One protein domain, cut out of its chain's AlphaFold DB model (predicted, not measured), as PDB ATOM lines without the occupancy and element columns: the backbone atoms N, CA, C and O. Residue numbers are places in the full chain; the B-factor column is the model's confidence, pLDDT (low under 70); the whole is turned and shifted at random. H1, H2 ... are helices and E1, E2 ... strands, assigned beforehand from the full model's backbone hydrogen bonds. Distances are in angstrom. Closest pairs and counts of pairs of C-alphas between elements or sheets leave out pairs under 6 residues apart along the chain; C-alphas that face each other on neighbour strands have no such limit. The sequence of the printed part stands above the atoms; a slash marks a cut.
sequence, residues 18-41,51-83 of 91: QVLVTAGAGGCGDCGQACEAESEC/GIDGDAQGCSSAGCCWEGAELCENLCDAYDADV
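Overview. This is residues 18 to 41 and 51 to 83 of the 91 residues of an uncharacterized protein of Sorangium cellulosum (UniProt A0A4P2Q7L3). The printed part has little regular structure: it is a rod in which the helix H1 packs mainly on strand E2 of a small two-strand sheet at one end, while loop residues 24 to 36 loop round the other end. The 57 printed residues hold E1, E2 and H1 in that order, the sheet is E1 beside E2, parallel, and the class is mixed, with 21 residues in named elements. The whole is compact, with a radius of gyration of the C-alphas of 11.5 A and spans of 34 by 17 by 14 A.

Arrangement. E1, residues 21 to 23, and E2, residues 52 to 58, are parallel neighbours at 26 degrees; C-alphas 23 and 58 face each other at 4.7 A, but no backbone N and O across the pair are within hydrogen-bond range. H1, residues 68 to 78, has its closest C-alphas to E2 at Leu 71 and Ala 56, 6.9 A apart. In H1 every O i to N i+4 pair is within hydrogen-bond range.

Along the chain. E1 begins at C-alpha 21 (5.847, 5.316, 29.340) and is 6.7 A long. E2 is 17.7 A long. H1 is 15.4 A long and ends at C-alpha 78 (2.016, 13.519, 35.407).

Size, cuts and confidence. The C-alphas of Asp 30 and Gly 51, the two farthest apart, are separated by 35.4 A. Residues 42 to 50 are not printed, with 24.5 A between C-alphas 41 and 51. The link from E2 to H1 is short. The model's pLDDT is under 70 at residues 18 to 32.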
ATOM      1  N   GLN A  18      -3.040   7.447  23.383       62.28
ATOM      2  CA  GLN A  18      -2.249   6.293  23.813       62.28
ATOM      3  C   GLN A  18      -0.809   6.707  24.116       62.28
ATOM      4  O   GLN A  18      -0.116   7.217  23.229       62.28
ATOM      5  N   VAL A  19      -0.360   6.497  25.355       62.62
ATOM      6  CA  VAL A  19       0.999   6.838  25.804       62.62
ATOM      7  C   VAL A  19       1.725   5.573  26.258       62.62
ATOM      8  O   VAL A  19       1.253   4.888  27.155       62.62
ATOM      9  N   LEU A  20       2.888   5.284  25.661       61.06
ATOM     10  CA  LEU A  20       3.846   4.331  26.228       61.06
ATOM     11  C   LEU A  20       4.816   5.099  27.122       61.06
ATOM     12  O   LEU A  20       5.507   6.001  26.637       61.06
ATOM     13  N   VAL A  21       4.884   4.735  28.400       60.16
ATOM     14  CA  VAL A  21       5.847   5.316  29.340       60.16
ATOM     15  C   VAL A  21       6.878   4.295  29.749       60.16
ATOM     16  O   VAL A  21       6.545   3.158  30.071       60.16
ATOM     17  N   THR A  22       8.128   4.752  29.705       57.91
ATOM     18  CA  THR A  22       9.303   3.971  30.042       57.91
ATOM     19  C   THR A  22      10.160   4.721  31.098       57.91
ATOM     20  O   THR A  22      10.711   5.785  30.797       57.91
ATOM     21  N   ALA A  23      10.229   4.214  32.339       55.84
ATOM     22  CA  ALA A  23      11.132   4.616  33.423       55.84
ATOM     23  C   ALA A  23      12.437   3.775  33.494       55.84
ATOM     24  O   ALA A  23      12.408   2.561  33.680       55.84
ATOM     25  N   GLY A  24      13.600   4.437  33.406       51.62
ATOM     26  CA  GLY A  24      14.918   3.792  33.276       51.62
ATOM     27  C   GLY A  24      15.495   3.094  34.525       51.62
ATOM     28  O   GLY A  24      15.238   3.477  35.666       51.62
ATOM     29  N   ALA A  25      16.362   2.103  34.274       49.69
ATOM     30  CA  ALA A  25      16.904   1.160  35.256       49.69
ATOM     31  C   ALA A  25      18.116   1.658  36.076       49.69
ATOM     32  O   ALA A  25      19.024   2.314  35.561       49.69
ATOM     33  N   GLY A  26      18.165   1.260  37.350       54.53
ATOM     34  CA  GLY A  26      19.376   1.213  38.190       54.53
ATOM     35  C   GLY A  26      19.494  -0.157  38.872       54.53
ATOM     36  O   GLY A  26      18.691  -1.022  38.584       54.53
ATOM     37  N   GLY A  27      20.506  -0.436  39.701       51.62
ATOM     38  CA  GLY A  27      20.721  -1.792  40.260       51.62
ATOM     39  C   GLY A  27      19.805  -2.150  41.444       51.62
ATOM     40  O   GLY A  27      19.491  -1.260  42.233       51.62
ATOM     41  N   CYS A  28      19.423  -3.435  41.586       54.16
ATOM     42  CA  CYS A  28      18.397  -3.896  42.541       54.16
ATOM     43  C   CYS A  28      18.853  -4.072  44.005       54.16
ATOM     44  O   CYS A  28      19.931  -4.602  44.285       54.16
ATOM     45  N   GLY A  29      17.993  -3.651  44.940       63.31
ATOM     46  CA  GLY A  29      18.012  -4.018  46.365       63.31
ATOM     47  C   GLY A  29      17.063  -5.188  46.688       63.31
ATOM     48  O   GLY A  29      16.855  -6.061  45.849       63.31
ATOM     49  N   ASP A  30      16.484  -5.210  47.897       62.97
ATOM     50  CA  ASP A  30      15.500  -6.217  48.354       62.97
ATOM     51  C   ASP A  30      14.097  -5.856  47.817       62.97
ATOM     52  O   ASP A  30      13.379  -5.046  48.402       62.97
ATOM     53  N   CYS A  31      13.737  -6.382  46.649       68.75
ATOM     54  CA  CYS A  31      12.426  -6.182  46.029       68.75
ATOM     55  C   CYS A  31      11.914  -7.474  45.390       68.75
ATOM     56  O   CYS A  31      12.696  -8.352  45.033       68.75
ATOM     57  N   GLY A  32      10.585  -7.600  45.276       66.88
ATOM     58  CA  GLY A  32       9.932  -8.834  44.816       66.88
ATOM     59  C   GLY A  32      10.364  -9.275  43.413       66.88
ATOM     60  O   GLY A  32      10.503 -10.472  43.172       66.88
ATOM     61  N   GLN A  33      10.637  -8.315  42.521       77.38
ATOM     62  CA  GLN A  33      11.196  -8.560  41.194       77.38
ATOM     63  C   GLN A  33      12.234  -7.489  40.843       77.38
ATOM     64  O   GLN A  33      11.934  -6.293  40.813       77.38
ATOM     65  N   ALA A  34      13.456  -7.948  40.581       82.81
ATOM     66  CA  ALA A  34      14.538  -7.125  40.068       82.81
ATOM     67  C   ALA A  34      14.379  -6.893  38.559       82.81
ATOM     68  O   ALA A  34      13.861  -7.756  37.851       82.81
ATOM     69  N   CYS A  35      14.866  -5.756  38.075       78.94
ATOM     70  CA  CYS A  35      14.909  -5.409  36.661       78.94
ATOM     71  C   CYS A  35      16.190  -4.643  36.328       78.94
ATOM     72  O   CYS A  35      16.658  -3.807  37.101       78.94
ATOM     73  N   GLU A  36      16.748  -4.928  35.157       77.19
ATOM     74  CA  GLU A  36      17.837  -4.177  34.527       77.19
ATOM     75  C   GLU A  36      17.331  -3.380  33.314       77.19
ATOM     76  O   GLU A  36      17.972  -2.429  32.864       77.19
ATOM     77  N   ALA A  37      16.163  -3.750  32.796       75.88
ATOM     78  CA  ALA A  37      15.428  -3.072  31.753       75.88
ATOM     79  C   ALA A  37      13.925  -3.108  32.040       75.88
ATOM     80  O   ALA A  37      13.381  -3.982  32.704       75.88
ATOM     81  N   GLU A  38      13.224  -2.139  31.484       74.31
ATOM     82  CA  GLU A  38      11.808  -1.905  31.767       74.31
ATOM     83  C   GLU A  38      10.886  -2.965  31.190       74.31
ATOM     84  O   GLU A  38       9.850  -3.279  31.764       74.31
ATOM     85  N   SER A  39      11.300  -3.548  30.066       75.31
ATOM     86  CA  SER A  39      10.629  -4.675  29.424       75.31
ATOM     87  C   SER A  39      10.674  -5.960  30.256       75.31
ATOM     88  O   SER A  39      10.047  -6.941  29.877       75.31
ATOM     89  N   GLU A  40      11.464  -5.997  31.333       79.69
ATOM     90  CA  GLU A  40      11.517  -7.130  32.264       79.69
ATOM     91  C   GLU A  40      10.448  -7.035  33.357       79.69
ATOM     92  O   GLU A  40      10.266  -7.977  34.130       79.69
ATOM     93  N   CYS A  41       9.743  -5.904  33.431       81.06
ATOM     94  CA  CYS A  41       8.668  -5.682  34.381       81.06
ATOM     95  C   CYS A  41       7.307  -5.983  33.763       81.06
ATOM     96  O   CYS A  41       7.126  -5.791  32.559       81.06
ATOM     97  N   GLY A  51      -9.202  10.794  30.146       82.69
ATOM     98  CA  GLY A  51      -9.336   9.964  28.946       82.69
ATOM     99  C   GLY A  51      -8.016   9.555  28.292       82.69
ATOM    100  O   GLY A  51      -8.037   9.055  27.171       82.69
ATOM    101  N   ILE A  52      -6.883   9.780  28.962       84.25
ATOM    102  CA  ILE A  52      -5.598   9.187  28.584       84.25
ATOM    103  C   ILE A  52      -5.618   7.718  28.995       84.25
ATOM    104  O   ILE A  52      -5.981   7.403  30.126       84.25
ATOM    105  N   ASP A  53      -5.208   6.837  28.093       86.88
ATOM    106  CA  ASP A  53      -4.945   5.441  28.413       86.88
ATOM    107  C   ASP A  53      -3.650   4.974  27.767       86.88
ATOM    108  O   ASP A  53      -3.098   5.636  26.890       86.88
ATOM    109  N   GLY A  54      -3.116   3.858  28.234       83.19
ATOM    110  CA  GLY A  54      -1.904   3.306  27.662       83.19
ATOM    111  C   GLY A  54      -1.321   2.182  28.486       83.19
ATOM    112  O   GLY A  54      -1.792   1.872  29.580       83.19
ATOM    113  N   ASP A  55      -0.278   1.586  27.927       83.12
ATOM    114  CA  ASP A  55       0.534   0.592  28.601       83.12
ATOM    115  C   ASP A  55       1.708   1.289  29.286       83.12
ATOM    116  O   ASP A  55       2.523   1.979  28.660       83.12
ATOM    117  N   ALA A  56       1.789   1.094  30.592       78.25
ATOM    118  CA  ALA A  56       2.884   1.534  31.419       78.25
ATOM    119  C   ALA A  56       3.682   0.312  31.872       78.25
ATOM    120  O   ALA A  56       3.140  -0.662  32.387       78.25
ATOM    121  N   GLN A  57       4.996   0.386  31.719       83.31
ATOM    122  CA  GLN A  57       5.941  -0.553  32.313       83.31
ATOM    123  C   GLN A  57       7.128   0.258  32.822       83.31
ATOM    124  O   GLN A  57       7.471   1.290  32.248       83.31
ATOM    125  N   GLY A  58       7.735  -0.157  33.926       78.81
ATOM    126  CA  GLY A  58       8.769   0.663  34.535       78.81
ATOM    127  C   GLY A  58       9.693  -0.127  35.429       78.81
ATOM    128  O   GLY A  58       9.252  -0.848  36.329       78.81
ATOM    129  N   CYS A  59      10.989   0.072  35.206       81.56
ATOM    130  CA  CYS A  59      12.009  -0.301  36.163       81.56
ATOM    131  C   CYS A  59      12.351   0.926  37.010       81.56
ATOM    132  O   CYS A  59      12.546   2.029  36.505       81.56
ATOM    133  N   SER A  60      12.393   0.781  38.327       75.56
ATOM    134  CA  SER A  60      12.807   1.883  39.192       75.56
ATOM    135  C   SER A  60      14.298   2.140  39.057       75.56
ATOM    136  O   SER A  60      15.097   1.270  38.709       75.56
ATOM    137  N   SER A  61      14.705   3.347  39.443       70.62
ATOM    138  CA  SER A  61      16.123   3.698  39.563       70.62
ATOM    139  C   SER A  61      16.854   2.863  40.622       70.62
ATOM    140  O   SER A  61      18.079   2.884  40.684       70.62
ATOM    141  N   ALA A  62      16.109   2.139  41.458       73.12
ATOM    142  CA  ALA A  62      16.618   1.163  42.405       73.12
ATOM    143  C   ALA A  62      16.565  -0.273  41.857       73.12
ATOM    144  O   ALA A  62      16.648  -1.194  42.655       73.12
ATOM    145  N   GLY A  63      16.371  -0.474  40.548       76.69
ATOM    146  CA  GLY A  63      16.414  -1.787  39.892       76.69
ATOM    147  C   GLY A  63      15.289  -2.729  40.233       76.69
ATOM    148  O   GLY A  63      15.461  -3.941  40.179       76.69
ATOM    149  N   CYS A  64      14.157  -2.178  40.638       81.81
ATOM    150  CA  CYS A  64      12.990  -2.937  41.054       81.81
ATOM    151  C   CYS A  64      11.817  -2.602  40.153       81.81
ATOM    152  O   CYS A  64      11.619  -1.426  39.835       81.81
ATOM    153  N   CYS A  65      11.043  -3.608  39.763       82.12
ATOM    154  CA  CYS A  65       9.832  -3.360  39.000       82.12
ATOM    155  C   CYS A  65       8.851  -2.539  39.821       82.12
ATOM    156  O   CYS A  65       8.646  -2.814  41.004       82.12
ATOM    157  N   TRP A  66       8.272  -1.521  39.189       77.31
ATOM    158  CA  TRP A  66       7.205  -0.754  39.813       77.31
ATOM    159  C   TRP A  66       5.973  -1.642  39.952       77.31
ATOM    160  O   TRP A  66       5.615  -2.365  39.020       77.31
ATOM    161  N   GLU A  67       5.318  -1.581  41.109       75.00
ATOM    162  CA  GLU A  67       4.008  -2.200  41.264       75.00
ATOM    163  C   GLU A  67       2.975  -1.390  40.474       75.00
ATOM    164  O   GLU A  67       3.029  -0.159  40.432       75.00
ATOM    165  N   GLY A  68       2.023  -2.080  39.842       71.50
ATOM    166  CA  GLY A  68       1.082  -1.453  38.911       71.50
ATOM    167  C   GLY A  68       0.357  -0.237  39.462       71.50
ATOM    168  O   GLY A  68       0.226   0.754  38.757       71.50
ATOM    169  N   ALA A  69      -0.061  -0.272  40.731       75.50
ATOM    170  CA  ALA A  69      -0.743   0.857  41.360       75.50
ATOM    171  C   ALA A  69       0.125   2.128  41.376       75.50
ATOM    172  O   ALA A  69      -0.325   3.165  40.898       75.50
ATOM    173  N   GLU A  70       1.382   2.035  41.829       80.75
ATOM    174  CA  GLU A  70       2.306   3.180  41.864       80.75
ATOM    175  C   GLU A  70       2.631   3.703  40.461       80.75
ATOM    176  O   GLU A  70       2.753   4.915  40.257       80.75
ATOM    177  N   LEU A  71       2.765   2.798  39.488       81.12
ATOM    178  CA  LEU A  71       3.048   3.141  38.097       81.12
ATOM    179  C   LEU A  71       1.869   3.880  37.445       81.12
ATOM    180  O   LEU A  71       2.059   4.919  36.815       81.12
ATOM    181  N   CYS A  72       0.652   3.366  37.635       84.94
ATOM    182  CA  CYS A  72      -0.580   3.972  37.142       84.94
ATOM    183  C   CYS A  72      -0.829   5.347  37.778       84.94
ATOM    184  O   CYS A  72      -1.172   6.295  37.071       84.94
ATOM    185  N   GLU A  73      -0.629   5.473  39.094       85.69
ATOM    186  CA  GLU A  73      -0.767   6.745  39.811       85.69
ATOM    187  C   GLU A  73       0.238   7.782  39.311       85.69
ATOM    188  O   GLU A  73      -0.167   8.886  38.962       85.69
ATOM    189  N   ASN A  74       1.521   7.423  39.185       83.38
ATOM    190  CA  ASN A  74       2.531   8.346  38.661       83.38
ATOM    191  C   ASN A  74       2.241   8.772  37.224       83.38
ATOM    192  O   ASN A  74       2.505   9.919  36.859       83.38
ATOM    193  N   LEU A  75       1.694   7.868  36.407       81.88
ATOM    194  CA  LEU A  75       1.331   8.216  35.047       81.88
ATOM    195  C   LEU A  75       0.206   9.249  35.024       81.88
ATOM    196  O   LEU A  75       0.353  10.280  34.376       81.88
ATOM    197  N   CYS A  76      -0.904   8.994  35.716       86.88
ATOM    198  CA  CYS A  76      -2.033   9.919  35.697       86.88
ATOM    199  C   CYS A  76      -1.708  11.246  36.408       86.88
ATOM    200  O   CYS A  76      -2.105  12.298  35.902       86.88
ATOM    201  N   ASP A  77      -0.910  11.229  37.481       88.12
ATOM    202  CA  ASP A  77      -0.436  12.434  38.183       88.12
ATOM    203  C   ASP A  77       0.403  13.340  37.265       88.12
ATOM    204  O   ASP A  77       0.191  14.553  37.226       88.12
ATOM    205  N   ALA A  78       1.257  12.762  36.408       83.94
ATOM    206  CA  ALA A  78       2.016  13.519  35.407       83.94
ATOM    207  C   ALA A  78       1.125  14.287  34.407       83.94
ATOM    208  O   ALA A  78       1.585  15.243  33.774       83.94
ATOM    209  N   TYR A  79      -0.144  13.889  34.274       84.25
ATOM    210  CA  TYR A  79      -1.155  14.536  33.440       84.25
ATOM    211  C   TYR A  79      -2.241  15.275  34.242       84.25
ATOM    212  O   TYR A  79      -3.262  15.636  33.650       84.25
ATOM    213  N   ASP A  80      -2.027  15.520  35.541       89.75
ATOM    214  CA  ASP A  80      -2.994  16.157  36.452       89.75
ATOM    215  C   ASP A  80      -4.360  15.436  36.423       89.75
ATOM    216  O   ASP A  80      -5.424  16.046  36.307       89.75
ATOM    217  N   ALA A  81      -4.321  14.099  36.435       88.62
ATOM    218  CA  ALA A  81      -5.487  13.232  36.336       88.62
ATOM    219  C   ALA A  81      -5.480  12.121  37.392       88.62
ATOM    220  O   ALA A  81      -4.440  11.700  37.889       88.62
ATOM    221  N   ASP A  82      -6.668  11.603  37.693       90.06
ATOM    222  CA  ASP A  82      -6.862  10.488  38.619       90.06
ATOM    223  C   ASP A  82      -6.864   9.156  37.866       90.06
ATOM    224  O   ASP A  82      -7.364   9.073  36.739       90.06
ATOM    225  N   VAL A  83      -6.387   8.088  38.506       89.50
ATOM    226  CA  VAL A  83      -6.500   6.725  37.969       89.50
ATOM    227  C   VAL A  83      -7.965   6.285  37.997       89.50
ATOM    228  O   VAL A  83      -8.594   6.207  39.051       89.50
TER     229      VAL A  83